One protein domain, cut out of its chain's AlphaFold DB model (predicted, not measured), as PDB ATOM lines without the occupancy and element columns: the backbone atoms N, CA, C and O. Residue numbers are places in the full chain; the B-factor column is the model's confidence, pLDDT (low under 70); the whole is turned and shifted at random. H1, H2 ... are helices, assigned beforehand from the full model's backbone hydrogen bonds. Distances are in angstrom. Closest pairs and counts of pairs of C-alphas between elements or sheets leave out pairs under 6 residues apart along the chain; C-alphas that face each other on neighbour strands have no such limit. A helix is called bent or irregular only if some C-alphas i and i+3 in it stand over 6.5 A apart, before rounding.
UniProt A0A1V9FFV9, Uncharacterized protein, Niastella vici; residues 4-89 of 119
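This is residues 4 to 89 of the 119 residues of an uncharacterized protein of Niastella vici (UniProt A0A1V9FFV9). Two helices, H1 and H2, lie side by side as a hairpin, and a long helix, H3, begins at the hairpin's open end, passes the first turns of H1 at a large angle and runs far out beyond them, giving an L with one long arm. Residues 56 to 89, of which 56 to 88 belong to H3, stick out with nothing packed on them. The printed part has 86 residues with three named helices, in the order H1, H2, H3, and no named strand; the class is all helix. The whole is extended, with a radius of gyration of the C-alphas of 20.9 A, and spans 67 by 30 by 16 A, the long arm making the length.

H1, residues 4 to 24, and H2, residues 27 to 42, form a helical hairpin over a tight link of 2 residues. They touch, with 23 pairs of C-alphas within 8 A, and the closest C-alphas, those of Val 14 and Ala 33, are 4.9 A apart. They run opposite ways at a shallow tilt of 10 degrees. H3, residues 44 to 88, follows H2 after a tight link of 1 residue. H2 and H3 touch only at the corner by their link, through residues 39 to 40 of H2 and 46 to 47 of H3; the closest C-alphas, those of Gly 40 and Ala 47, are 5.0 A apart. Their tilt is steep, 66 degrees, opposite ways. H1 touches H3 with residues 6 to 10 alone, and H3 touches H1 with residues 47 to 51 alone. The closest C-alphas of H1 and H3, those of Val 6 and His 51, are 5.8 A apart, and the two helices are about perpendicular, at 74 degrees. In H1 and H2 every O i to N i+4 pair is within hydrogen-bond range; in H3 38 of 41 are.

H1 begins at C-alpha 4, at (-5.587, -14.109, -24.394), and measures 30.0 A from first to last C-alpha. H2 measures 23.0 A and ends at C-alpha 42, at (-1.188, -11.919, -10.916). H3 measures 63.1 A and ends at C-alpha 88, at (-55.498, -26.593, -47.005). H3 is neither bent nor irregular, but only just: C-alphas 76 and 79 are 6.4 A apart.

The two C-alphas farthest apart, those of Phe 42 and Gly 89, are 67.1 A apart. Residues 23 to 28 also stand free. Without the stretches that stand free, the body has 46 residues and spans 28 by 20 by 16 A, with a radius of gyration of 9.9 A. The printed part has no cut, and no link is long. The mean pLDDT of the printed part is 91.5, and residue 89 alone is under 70.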
ATOM      1  N   ASN A   4      -4.583 -15.101 -24.001       89.69
ATOM      2  CA  ASN A   4      -5.587 -14.109 -24.394       89.69
ATOM      3  C   ASN A   4      -7.025 -14.571 -24.101       89.69
ATOM      4  O   ASN A   4      -7.792 -13.808 -23.531       89.69
ATOM      5  N   LYS A   5      -7.374 -15.829 -24.396       89.19
ATOM      6  CA  LYS A   5      -8.727 -16.376 -24.174       89.19
ATOM      7  C   LYS A   5      -9.099 -16.454 -22.693       89.19
ATOM      8  O   LYS A   5     -10.245 -16.209 -22.313       89.19
ATOM      9  N   VAL A   6      -8.113 -16.766 -21.857       91.31
ATOM     10  CA  VAL A   6      -8.270 -16.795 -20.397       91.31
ATOM     11  C   VAL A   6      -8.535 -15.381 -19.872       91.31
ATOM     12  O   VAL A   6      -9.483 -15.179 -19.117       91.31
ATOM     13  N   LEU A   7      -7.760 -14.392 -20.331       91.56
ATOM     14  CA  LEU A   7      -7.949 -12.988 -19.952       91.56
ATOM     15  C   LEU A   7      -9.282 -12.420 -20.457       91.56
ATOM     16  O   LEU A   7      -9.977 -11.766 -19.687       91.56
ATOM     17  N   GLU A   8      -9.680 -12.717 -21.699       92.75
ATOM     18  CA  GLU A   8     -11.000 -12.363 -22.246       92.75
ATOM     19  C   GLU A   8     -12.126 -12.873 -21.335       92.75
ATOM     20  O   GLU A   8     -13.039 -12.128 -20.990       92.75
ATOM     21  N   THR A   9     -12.029 -14.123 -20.877       93.12
ATOM     22  CA  THR A   9     -13.040 -14.721 -19.992       93.12
ATOM     23  C   THR A   9     -13.103 -14.021 -18.641       93.12
ATOM     24  O   THR A   9     -14.188 -13.742 -18.136       93.12
ATOM     25  N   ILE A  10     -11.949 -13.693 -18.064       93.25
ATOM     26  CA  ILE A  10     -11.891 -12.980 -16.786       93.25
ATOM     27  C   ILE A  10     -12.446 -11.568 -16.926       93.25
ATOM     28  O   ILE A  10     -13.208 -11.138 -16.066       93.25
ATOM     29  N   LEU A  11     -12.142 -10.870 -18.021       93.25
ATOM     30  CA  LEU A  11     -12.711  -9.553 -18.299       93.25
ATOM     31  C   LEU A  11     -14.235  -9.613 -18.419       93.25
ATOM     32  O   LEU A  11     -14.917  -8.784 -17.822       93.25
ATOM     33  N   VAL A  12     -14.775 -10.612 -19.123       94.19
ATOM     34  CA  VAL A  12     -16.227 -10.824 -19.216       94.19
ATOM     35  C   VAL A  12     -16.837 -11.081 -17.833       94.19
ATOM     36  O   VAL A  12     -17.864 -10.486 -17.509       94.19
ATOM     37  N   LEU A  13     -16.198 -11.899 -16.990       93.50
ATOM     38  CA  LEU A  13     -16.657 -12.161 -15.619       93.50
ATOM     39  C   LEU A  13     -16.636 -10.900 -14.744       93.50
ATOM     40  O   LEU A  13     -17.606 -10.625 -14.039       93.50
ATOM     41  N   VAL A  14     -15.561 -10.113 -14.805       94.19
ATOM     42  CA  VAL A  14     -15.446  -8.843 -14.076       94.19
ATOM     43  C   VAL A  14     -16.521  -7.863 -14.542       94.19
ATOM     44  O   VAL A  14     -17.205  -7.266 -13.713       94.19
ATOM     45  N   LEU A  15     -16.723  -7.735 -15.855       94.00
ATOM     46  CA  LEU A  15     -17.736  -6.852 -16.428       94.00
ATOM     47  C   LEU A  15     -19.143  -7.274 -15.990       94.00
ATOM     48  O   LEU A  15     -19.920  -6.428 -15.545       94.00
ATOM     49  N   ALA A  16     -19.449  -8.574 -16.019       93.12
ATOM     50  CA  ALA A  16     -20.716  -9.109 -15.531       93.12
ATOM     51  C   ALA A  16     -20.949  -8.778 -14.046       93.12
ATOM     52  O   ALA A  16     -22.028  -8.305 -13.685       93.12
ATOM     53  N   LEU A  17     -19.935  -8.949 -13.189       92.62
ATOM     54  CA  LEU A  17     -20.021  -8.609 -11.764       92.62
ATOM     55  C   LEU A  17     -20.232  -7.108 -11.528       92.62
ATOM     56  O   LEU A  17     -21.004  -6.732 -10.647       92.62
ATOM     57  N   VAL A  18     -19.594  -6.242 -12.320       91.69
ATOM     58  CA  VAL A  18     -19.764  -4.782 -12.226       91.69
ATOM     59  C   VAL A  18     -21.167  -4.351 -12.662       91.69
ATOM     60  O   VAL A  18     -21.799  -3.540 -11.983       91.69
ATOM     61  N   VAL A  19     -21.692  -4.911 -13.754       92.62
ATOM     62  CA  VAL A  19     -23.078  -4.661 -14.186       92.62
ATOM     63  C   VAL A  19     -24.057  -5.124 -13.105       92.62
ATOM     64  O   VAL A  19     -24.971  -4.386 -12.738       92.62
ATOM     65  N   PHE A  20     -23.828  -6.301 -12.523       90.31
ATOM     66  CA  PHE A  20     -24.675  -6.834 -11.459       90.31
ATOM     67  C   PHE A  20     -24.600  -6.004 -10.167       90.31
ATOM     68  O   PHE A  20     -25.617  -5.789  -9.500       90.31
ATOM     69  N   TYR A  21     -23.418  -5.467  -9.843       91.19
ATOM     70  CA  TYR A  21     -23.237  -4.482  -8.778       91.19
ATOM     71  C   TYR A  21     -24.087  -3.232  -9.021       91.19
ATOM     72  O   TYR A  21     -24.760  -2.781  -8.100       91.19
ATOM     73  N   ARG A  22     -24.118  -2.694 -10.247       87.56
ATOM     74  CA  ARG A  22     -24.921  -1.500 -10.563       87.56
ATOM     75  C   ARG A  22     -26.422  -1.722 -10.376       87.56
ATOM     76  O   ARG A  22     -27.106  -0.777  -9.999       87.56
ATOM     77  N   ILE A  23     -26.908  -2.941 -10.605       91.19
ATOM     78  CA  ILE A  23     -28.323  -3.302 -10.433       91.19
ATOM     79  C   ILE A  23     -28.661  -3.550  -8.956       91.19
ATOM     80  O   ILE A  23     -29.674  -3.068  -8.465       91.19
ATOM     81  N   THR A  24     -27.806  -4.281  -8.233       86.38
ATOM     82  CA  THR A  24     -28.095  -4.749  -6.859       86.38
ATOM     83  C   THR A  24     -27.586  -3.780  -5.777       86.38
ATOM     84  O   THR A  24     -27.929  -3.913  -4.606       86.38
ATOM     85  N   ASN A  25     -26.727  -2.824  -6.144       83.75
ATOM     86  CA  ASN A  25     -26.014  -1.877  -5.273       83.75
ATOM     87  C   ASN A  25     -25.269  -2.521  -4.081       83.75
ATOM     88  O   ASN A  25     -25.034  -1.899  -3.046       83.75
ATOM     89  N   ASN A  26     -24.884  -3.793  -4.209       84.69
ATOM     90  CA  ASN A  26     -24.257  -4.546  -3.129       84.69
ATOM     91  C   ASN A  26     -22.724  -4.404  -3.164       84.69
ATOM     92  O   ASN A  26     -22.063  -4.933  -4.058       84.69
ATOM     93  N   ARG A  27     -22.152  -3.753  -2.140       82.69
ATOM     94  CA  ARG A  27     -20.699  -3.524  -1.981       82.69
ATOM     95  C   ARG A  27     -19.832  -4.785  -2.088       82.69
ATOM     96  O   ARG A  27     -18.683  -4.689  -2.513       82.69
ATOM     97  N   TYR A  28     -20.356  -5.956  -1.724       87.88
ATOM     98  CA  TYR A  28     -19.594  -7.208  -1.770       87.88
ATOM     99  C   TYR A  28     -19.281  -7.642  -3.212       87.88
ATOM    100  O   TYR A  28     -18.205  -8.178  -3.468       87.88
ATOM    101  N   LEU A  29     -20.168  -7.344  -4.171       86.19
ATOM    102  CA  LEU A  29     -19.972  -7.679  -5.588       86.19
ATOM    103  C   LEU A  29     -18.814  -6.898  -6.211       86.19
ATOM    104  O   LEU A  29     -18.059  -7.441  -7.013       86.19
ATOM    105  N   PHE A  30     -18.653  -5.635  -5.816       87.12
ATOM    106  CA  PHE A  30     -17.562  -4.800  -6.304       87.12
ATOM    107  C   PHE A  30     -16.199  -5.306  -5.807       87.12
ATOM    108  O   PHE A  30     -15.264  -5.440  -6.595       87.12
ATOM    109  N   GLY A  31     -16.107  -5.680  -4.524       89.75
ATOM    110  CA  GLY A  31     -14.903  -6.310  -3.972       89.75
ATOM    111  C   GLY A  31     -14.557  -7.628  -4.672       89.75
ATOM    112  O   GLY A  31     -13.394  -7.874  -4.988       89.75
ATOM    113  N   LEU A  32     -15.572  -8.440  -4.990       91.69
ATOM    114  CA  LEU A  32     -15.390  -9.685  -5.734       91.69
ATOM    115  C   LEU A  32     -14.881  -9.440  -7.163       91.69
ATOM    116  O   LEU A  32     -13.974 -10.137  -7.610       91.69
ATOM    117  N   ALA A  33     -15.414  -8.435  -7.866       91.38
ATOM    118  CA  ALA A  33     -14.966  -8.072  -9.211       91.38
ATOM    119  C   ALA A  33     -13.477  -7.684  -9.235       91.38
ATOM    120  O   ALA A  33     -12.724  -8.170 -10.079       91.38
ATOM    121  N   ILE A  34     -13.035  -6.868  -8.271       91.88
ATOM    122  CA  ILE A  34     -11.622  -6.487  -8.135       91.88
ATOM    123  C   ILE A  34     -10.757  -7.713  -7.839       91.88
ATOM    124  O   ILE A  34      -9.716  -7.887  -8.470       91.88
ATOM    125  N   ALA A  35     -11.188  -8.585  -6.924       92.44
ATOM    126  CA  ALA A  35     -10.443  -9.791  -6.577       92.44
ATOM    127  C   ALA A  35     -10.267 -10.726  -7.786       92.44
ATOM    128  O   ALA A  35      -9.157 -11.182  -8.057       92.44
ATOM    129  N   VAL A  36     -11.333 -10.968  -8.555       91.75
ATOM    130  CA  VAL A  36     -11.288 -11.804  -9.767       91.75
ATOM    131  C   VAL A  36     -10.391 -11.179 -10.842       91.75
ATOM    132  O   VAL A  36      -9.588 -11.886 -11.453       91.75
ATOM    133  N   GLY A  37     -10.455  -9.857 -11.034       91.50
ATOM    134  CA  GLY A  37      -9.563  -9.137 -11.947       91.50
ATOM    135  C   GLY A  37      -8.090  -9.219 -11.532       91.50
ATOM    136  O   GLY A  37      -7.227  -9.502 -12.363       91.50
ATOM    137  N   ALA A  38      -7.799  -9.055 -10.239       92.56
ATOM    138  CA  ALA A  38      -6.449  -9.180  -9.694       92.56
ATOM    139  C   ALA A  38      -5.899 -10.606  -9.860       92.56
ATOM    140  O   ALA A  38      -4.762 -10.780 -10.296       92.56
ATOM    141  N   ILE A  39      -6.712 -11.634  -9.599       91.19
ATOM    142  CA  ILE A  39      -6.341 -13.037  -9.840       91.19
ATOM    143  C   ILE A  39      -5.969 -13.256 -11.312       91.19
ATOM    144  O   ILE A  39      -4.971 -13.917 -11.593       91.19
ATOM    145  N   GLY A  40      -6.722 -12.667 -12.245       89.44
ATOM    146  CA  GLY A  40      -6.425 -12.745 -13.676       89.44
ATOM    147  C   GLY A  40      -5.078 -12.153 -14.079       89.44
ATOM    148  O   GLY A  40      -4.434 -12.674 -14.987       89.44
ATOM    149  N   LEU A  41      -4.642 -11.094 -13.395       88.62
ATOM    150  CA  LEU A  41      -3.381 -10.407 -13.678       88.62
ATOM    151  C   LEU A  41      -2.178 -11.074 -13.003       88.62
ATOM    152  O   LEU A  41      -1.132 -11.221 -13.632       88.62
ATOM    153  N   PHE A  42      -2.317 -11.474 -11.737       92.06
ATOM    154  CA  PHE A  42      -1.188 -11.919 -10.916       92.06
ATOM    155  C   PHE A  42      -1.036 -13.444 -10.837       92.06
ATOM    156  O   PHE A  42       0.066 -13.926 -10.587       92.06
ATOM    157  N   ILE A  43      -2.111 -14.222 -11.038       92.06
ATOM    158  CA  ILE A  43      -2.113 -15.678 -10.808       92.06
ATOM    159  C   ILE A  43      -2.675 -16.423 -12.036       92.06
ATOM    160  O   ILE A  43      -3.828 -16.869 -12.032       92.06
ATOM    161  N   PRO A  44      -1.857 -16.644 -13.086       87.69
ATOM    162  CA  PRO A  44      -2.309 -17.270 -14.332       87.69
ATOM    163  C   PRO A  44      -2.841 -18.701 -14.142       87.69
ATOM    164  O   PRO A  44      -3.813 -19.088 -14.782       87.69
ATOM    165  N   ALA A  45      -2.277 -19.479 -13.212       89.00
ATOM    166  CA  ALA A  45      -2.743 -20.843 -12.946       89.00
ATOM    167  C   ALA A  45      -4.178 -20.891 -12.381       89.00
ATOM    168  O   ALA A  45      -4.941 -21.813 -12.672       89.00
ATOM    169  N   LEU A  46      -4.564 -19.901 -11.568       90.19
ATOM    170  CA  LEU A  46      -5.915 -19.821 -11.010       90.19
ATOM    171  C   LEU A  46      -6.897 -19.251 -12.040       90.19
ATOM    172  O   LEU A  46      -8.008 -19.759 -12.171       90.19
ATOM    173  N   ALA A  47      -6.448 -18.267 -12.820       90.50
ATOM    174  CA  ALA A  47      -7.158 -17.731 -13.974       90.50
ATOM    175  C   ALA A  47      -7.569 -18.833 -14.970       90.50
ATOM    176  O   ALA A  47      -8.725 -18.899 -15.391       90.50
ATOM    177  N   GLU A  48      -6.654 -19.752 -15.283       91.94
ATOM    178  CA  GLU A  48      -6.931 -20.909 -16.138       91.94
ATOM    179  C   GLU A  48      -7.988 -21.841 -15.539       91.94
ATOM    180  O   GLU A  48      -8.906 -22.258 -16.243       91.94
ATOM    181  N   LYS A  49      -7.926 -22.132 -14.233       92.75
ATOM    182  CA  LYS A  49      -8.948 -22.957 -13.566       92.75
ATOM    183  C   LYS A  49     -10.331 -22.310 -13.609       92.75
ATOM    184  O   LYS A  49     -11.305 -23.000 -13.902       92.75
ATOM    185  N   ILE A  50     -10.418 -21.003 -13.352       92.25
ATOM    186  CA  ILE A  50     -11.679 -20.249 -13.436       92.25
ATOM    187  C   ILE A  50     -12.240 -20.329 -14.855       92.25
ATOM    188  O   ILE A  50     -13.413 -20.652 -15.037       92.25
ATOM    189  N   HIS A  51     -11.393 -20.101 -15.861       93.06
ATOM    190  CA  HIS A  51     -11.782 -20.213 -17.261       93.06
ATOM    191  C   HIS A  51     -12.302 -21.616 -17.605       93.06
ATOM    192  O   HIS A  51     -13.360 -21.738 -18.214       93.06
ATOM    193  N   LEU A  52     -11.623 -22.681 -17.170       92.81
ATOM    194  CA  LEU A  52     -12.066 -24.056 -17.417       92.81
ATOM    195  C   LEU A  52     -13.430 -24.360 -16.786       92.81
ATOM    196  O   LEU A  52     -14.273 -24.991 -17.420       92.81
ATOM    197  N   VAL A  53     -13.666 -23.910 -15.550       94.81
ATOM    198  CA  VAL A  53     -14.971 -24.074 -14.887       94.81
ATOM    199  C   VAL A  53     -16.055 -23.303 -15.640       94.81
ATOM    200  O   VAL A  53     -17.128 -23.847 -15.890       94.81
ATOM    201  N   TRP A  54     -15.761 -22.069 -16.058       94.00
ATOM    202  CA  TRP A  54     -16.680 -21.257 -16.851       94.00
ATOM    203  C   TRP A  54     -17.027 -21.914 -18.191       94.00
ATOM    204  O   TRP A  54     -18.197 -21.986 -18.561       94.00
ATOM    205  N   MET A  55     -16.033 -22.466 -18.888       93.81
ATOM    206  CA  MET A  55     -16.249 -23.169 -20.154       93.81
ATOM    207  C   MET A  55     -17.099 -24.428 -19.974       93.81
ATOM    208  O   MET A  55     -18.016 -24.643 -20.760       93.81
ATOM    209  N   LYS A  56     -16.892 -25.207 -18.906       93.75
ATOM    210  CA  LYS A  56     -17.757 -26.359 -18.591       93.75
ATOM    211  C   LYS A  56     -19.216 -25.958 -18.363       93.75
ATOM    212  O   LYS A  56     -20.125 -26.669 -18.789       93.75
ATOM    213  N   LEU A  57     -19.457 -24.818 -17.712       93.94
ATOM    214  CA  LEU A  57     -20.812 -24.276 -17.571       93.94
ATOM    215  C   LEU A  57     -21.396 -23.866 -18.928       93.94
ATOM    216  O   LEU A  57     -22.552 -24.179 -19.212       93.94
ATOM    217  N   ALA A  58     -20.600 -23.212 -19.776       92.88
ATOM    218  CA  ALA A  58     -21.017 -22.815 -21.117       92.88
ATOM    219  C   ALA A  58     -21.354 -24.025 -22.007       92.88
ATOM    220  O   ALA A  58     -22.355 -23.996 -22.718       92.88
ATOM    221  N   GLU A  59     -20.581 -25.109 -21.928       92.56
ATOM    222  CA  GLU A  59     -20.865 -26.373 -22.620       92.56
ATOM    223  C   GLU A  59     -22.198 -26.980 -22.162       92.56
ATOM    224  O   GLU A  59     -23.030 -27.358 -22.992       92.56
ATOM    225  N   GLY A  60     -22.446 -27.009 -20.846       93.06
ATOM    226  CA  GLY A  60     -23.719 -27.467 -20.287       93.06
ATOM    227  C   GLY A  60     -24.907 -26.633 -20.776       93.06
ATOM    228  O   GLY A  60     -25.919 -27.181 -21.220       93.06
ATOM    229  N   LEU A  61     -24.768 -25.305 -20.772       92.69
ATOM    230  CA  LEU A  61     -25.775 -24.389 -21.315       92.69
ATOM    231  C   LEU A  61     -25.980 -24.583 -22.821       92.69
ATOM    232  O   LEU A  61     -27.120 -24.558 -23.288       92.69
ATOM    233  N   GLY A  62     -24.912 -24.821 -23.582       92.12
ATOM    234  CA  GLY A  62     -24.977 -25.096 -25.016       92.12
ATOM    235  C   GLY A  62     -25.772 -26.364 -25.331       92.12
ATOM    236  O   GLY A  62     -26.634 -26.352 -26.215       92.12
ATOM    237  N   ALA A  63     -25.564 -27.433 -24.558       90.81
ATOM    238  CA  ALA A  63     -26.298 -28.689 -24.715       90.81
ATOM    239  C   ALA A  63     -27.810 -28.518 -24.485       90.81
ATOM    240  O   ALA A  63     -28.625 -29.071 -25.228       90.81
ATOM    241  N   VAL A  64     -28.195 -27.722 -23.483       93.88
ATOM    242  CA  VAL A  64     -29.603 -27.398 -23.210       93.88
ATOM    243  C   VAL A  64     -30.173 -26.488 -24.300       93.88
ATOM    244  O   VAL A  64     -31.254 -26.751 -24.825       93.88
ATOM    245  N   THR A  65     -29.423 -25.461 -24.701       93.62
ATOM    246  CA  THR A  65     -29.839 -24.479 -25.713       93.62
ATOM    247  C   THR A  65     -30.124 -25.136 -27.059       93.62
ATOM    248  O   THR A  65     -31.125 -24.811 -27.686       93.62
ATOM    249  N   SER A  66     -29.320 -26.117 -27.478       91.62
ATOM    250  CA  SER A  66     -29.562 -26.869 -28.717       91.62
ATOM    251  C   SER A  66     -30.938 -27.553 -28.724       91.62
ATOM    252  O   SER A  66     -31.703 -27.429 -29.683       91.62
ATOM    253  N   LYS A  67     -31.319 -28.190 -27.608       93.31
ATOM    254  CA  LYS A  67     -32.644 -28.813 -27.450       93.31
ATOM    255  C   LYS A  67     -33.760 -27.772 -27.428       93.31
ATOM    256  O   LYS A  67     -34.810 -28.001 -28.026       93.31
ATOM    257  N   ILE A  68     -33.537 -26.637 -26.766       96.00
ATOM    258  CA  ILE A  68     -34.504 -25.535 -26.716       96.00
ATOM    259  C   ILE A  68     -34.739 -24.980 -28.120       96.00
ATOM    260  O   ILE A  68     -35.886 -24.892 -28.544       96.00
ATOM    261  N   ILE A  69     -33.678 -24.666 -28.866       95.69
ATOM    262  CA  ILE A  69     -33.772 -24.138 -30.231       95.69
ATOM    263  C   ILE A  69     -34.532 -25.115 -31.127       95.69
ATOM    264  O   ILE A  69     -35.468 -24.702 -31.807       95.69
ATOM    265  N   LEU A  70     -34.190 -26.408 -31.096       95.50
ATOM    266  CA  LEU A  70     -34.898 -27.419 -31.884       95.50
ATOM    267  C   LEU A  70     -36.388 -27.483 -31.521       95.50
ATOM    268  O   LEU A  70     -37.239 -27.543 -32.404       95.50
ATOM    269  N   THR A  71     -36.698 -27.433 -30.225       96.69
ATOM    270  CA  THR A  71     -38.078 -27.427 -29.723       96.69
ATOM    271  C   THR A  71     -38.834 -26.199 -30.225       96.69
ATOM    272  O   THR A  71     -39.937 -26.324 -30.752       96.69
ATOM    273  N   ILE A  72     -38.226 -25.015 -30.131       97.31
ATOM    274  CA  ILE A  72     -38.804 -23.763 -30.626       97.31
ATOM    275  C   ILE A  72     -39.044 -23.852 -32.132       97.31
ATOM    276  O   ILE A  72     -40.148 -23.568 -32.579       97.31
ATOM    277  N   ILE A  73     -38.061 -24.301 -32.917       97.06
ATOM    278  CA  ILE A  73     -38.206 -24.486 -34.367       97.06
ATOM    279  C   ILE A  73     -39.359 -25.446 -34.672       97.06
ATOM    280  O   ILE A  73     -40.186 -25.167 -35.540       97.06
ATOM    281  N   PHE A  74     -39.456 -26.557 -33.941       96.62
ATOM    282  CA  PHE A  74     -40.532 -27.518 -34.127       96.62
ATOM    283  C   PHE A  74     -41.908 -26.875 -33.898       96.62
ATOM    284  O   PHE A  74     -42.778 -26.952 -34.763       96.62
ATOM    285  N   PHE A  75     -42.104 -26.186 -32.773       96.62
ATOM    286  CA  PHE A  75     -43.404 -25.605 -32.428       96.62
ATOM    287  C   PHE A  75     -43.752 -24.327 -33.199       96.62
ATOM    288  O   PHE A  75     -44.923 -24.099 -33.486       96.62
ATOM    289  N   VAL A  76     -42.767 -23.500 -33.547       97.25
ATOM    290  CA  VAL A  76     -42.990 -22.213 -34.225       97.25
ATOM    291  C   VAL A  76     -43.035 -22.368 -35.744       97.25
ATOM    292  O   VAL A  76     -43.697 -21.577 -36.408       97.25
ATOM    293  N   ILE A  77     -42.364 -23.374 -36.312       96.06
ATOM    294  CA  ILE A  77     -42.283 -23.565 -37.767       96.06
ATOM    295  C   ILE A  77     -43.028 -24.833 -38.193       96.06
ATOM    296  O   ILE A  77     -44.021 -24.756 -38.913       96.06
ATOM    297  N   LEU A  78     -42.593 -26.011 -37.738       96.00
ATOM    298  CA  LEU A  78     -43.137 -27.294 -38.216       96.00
ATOM    299  C   LEU A  78     -44.609 -27.501 -37.839       96.00
ATOM    300  O   LEU A  78     -45.403 -27.936 -38.673       96.00
ATOM    301  N   VAL A  79     -44.986 -27.181 -36.603       96.12
ATOM    302  CA  VAL A  79     -46.362 -27.338 -36.118       96.12
ATOM    303  C   VAL A  79     -47.357 -26.478 -36.909       96.12
ATOM    304  O   VAL A  79     -48.314 -27.053 -37.433       96.12
ATOM    305  N   PRO A  80     -47.173 -25.152 -37.079       93.88
ATOM    306  CA  PRO A  80     -48.106 -24.359 -37.875       93.88
ATOM    307  C   PRO A  80     -48.121 -24.776 -39.345       93.88
ATOM    308  O   PRO A  80     -49.196 -24.812 -39.938       93.88
ATOM    309  N   ILE A  81     -46.982 -25.184 -39.920       94.12
ATOM    310  CA  ILE A  81     -46.955 -25.756 -41.276       94.12
ATOM    311  C   ILE A  81     -47.828 -27.012 -41.351       94.12
ATOM    312  O   ILE A  81     -48.603 -27.159 -42.292       94.12
ATOM    313  N   SER A  82     -47.761 -27.903 -40.357       91.31
ATOM    314  CA  SER A  82     -48.611 -29.096 -40.307       91.31
ATOM    315  C   SER A  82     -50.096 -28.740 -40.221       91.31
ATOM    316  O   SER A  82     -50.911 -29.339 -40.922       91.31
ATOM    317  N   PHE A  83     -50.461 -27.747 -39.405       91.50
ATOM    318  CA  PHE A  83     -51.841 -27.262 -39.325       91.50
ATOM    319  C   PHE A  83     -52.318 -26.656 -40.644       91.50
ATOM    320  O   PHE A  83     -53.407 -26.996 -41.097       91.50
ATOM    321  N   LEU A  84     -51.496 -25.830 -41.296       91.38
ATOM    322  CA  LEU A  84     -51.791 -25.287 -42.623       91.38
ATOM    323  C   LEU A  84     -51.968 -26.409 -43.650       91.38
ATOM    324  O   LEU A  84     -52.939 -26.412 -44.400       91.38
ATOM    325  N   PHE A  85     -51.087 -27.408 -43.646       86.69
ATOM    326  CA  PHE A  85     -51.191 -28.549 -44.549       86.69
ATOM    327  C   PHE A  85     -52.435 -29.399 -44.270       86.69
ATOM    328  O   PHE A  85     -53.033 -29.923 -45.197       86.69
ATOM    329  N   LYS A  86     -52.882 -29.517 -43.015       82.88
ATOM    330  CA  LYS A  86     -54.153 -30.182 -42.680       82.88
ATOM    331  C   LYS A  86     -55.379 -29.357 -43.073       82.88
ATOM    332  O   LYS A  86     -56.385 -29.938 -43.460       82.88
ATOM    333  N   ALA A  87     -55.308 -28.032 -42.960       86.62
ATOM    334  CA  ALA A  87     -56.412 -27.135 -43.292       86.62
ATOM    335  C   ALA A  87     -56.595 -26.966 -44.810       86.62
ATOM    336  O   ALA A  87     -57.724 -26.936 -45.292       86.62
ATOM    337  N   PHE A  88     -55.494 -26.877 -45.564       83.38
ATOM    338  CA  PHE A  88     -55.498 -26.593 -47.005       83.38
ATOM    339  C   PHE A  88     -55.110 -27.791 -47.879       83.38
ATOM    340  O   PHE A  88     -55.375 -27.795 -49.083       83.38
ATOM    341  N   GLY A  89     -54.481 -28.820 -47.313       65.88
ATOM    342  CA  GLY A  89     -54.096 -30.017 -48.046       65.88
ATOM    343  C   GLY A  89     -55.313 -30.873 -48.364       65.88
ATOM    344  O   GLY A  89     -55.966 -31.421 -47.477       65.88
TER     345      GLY A  89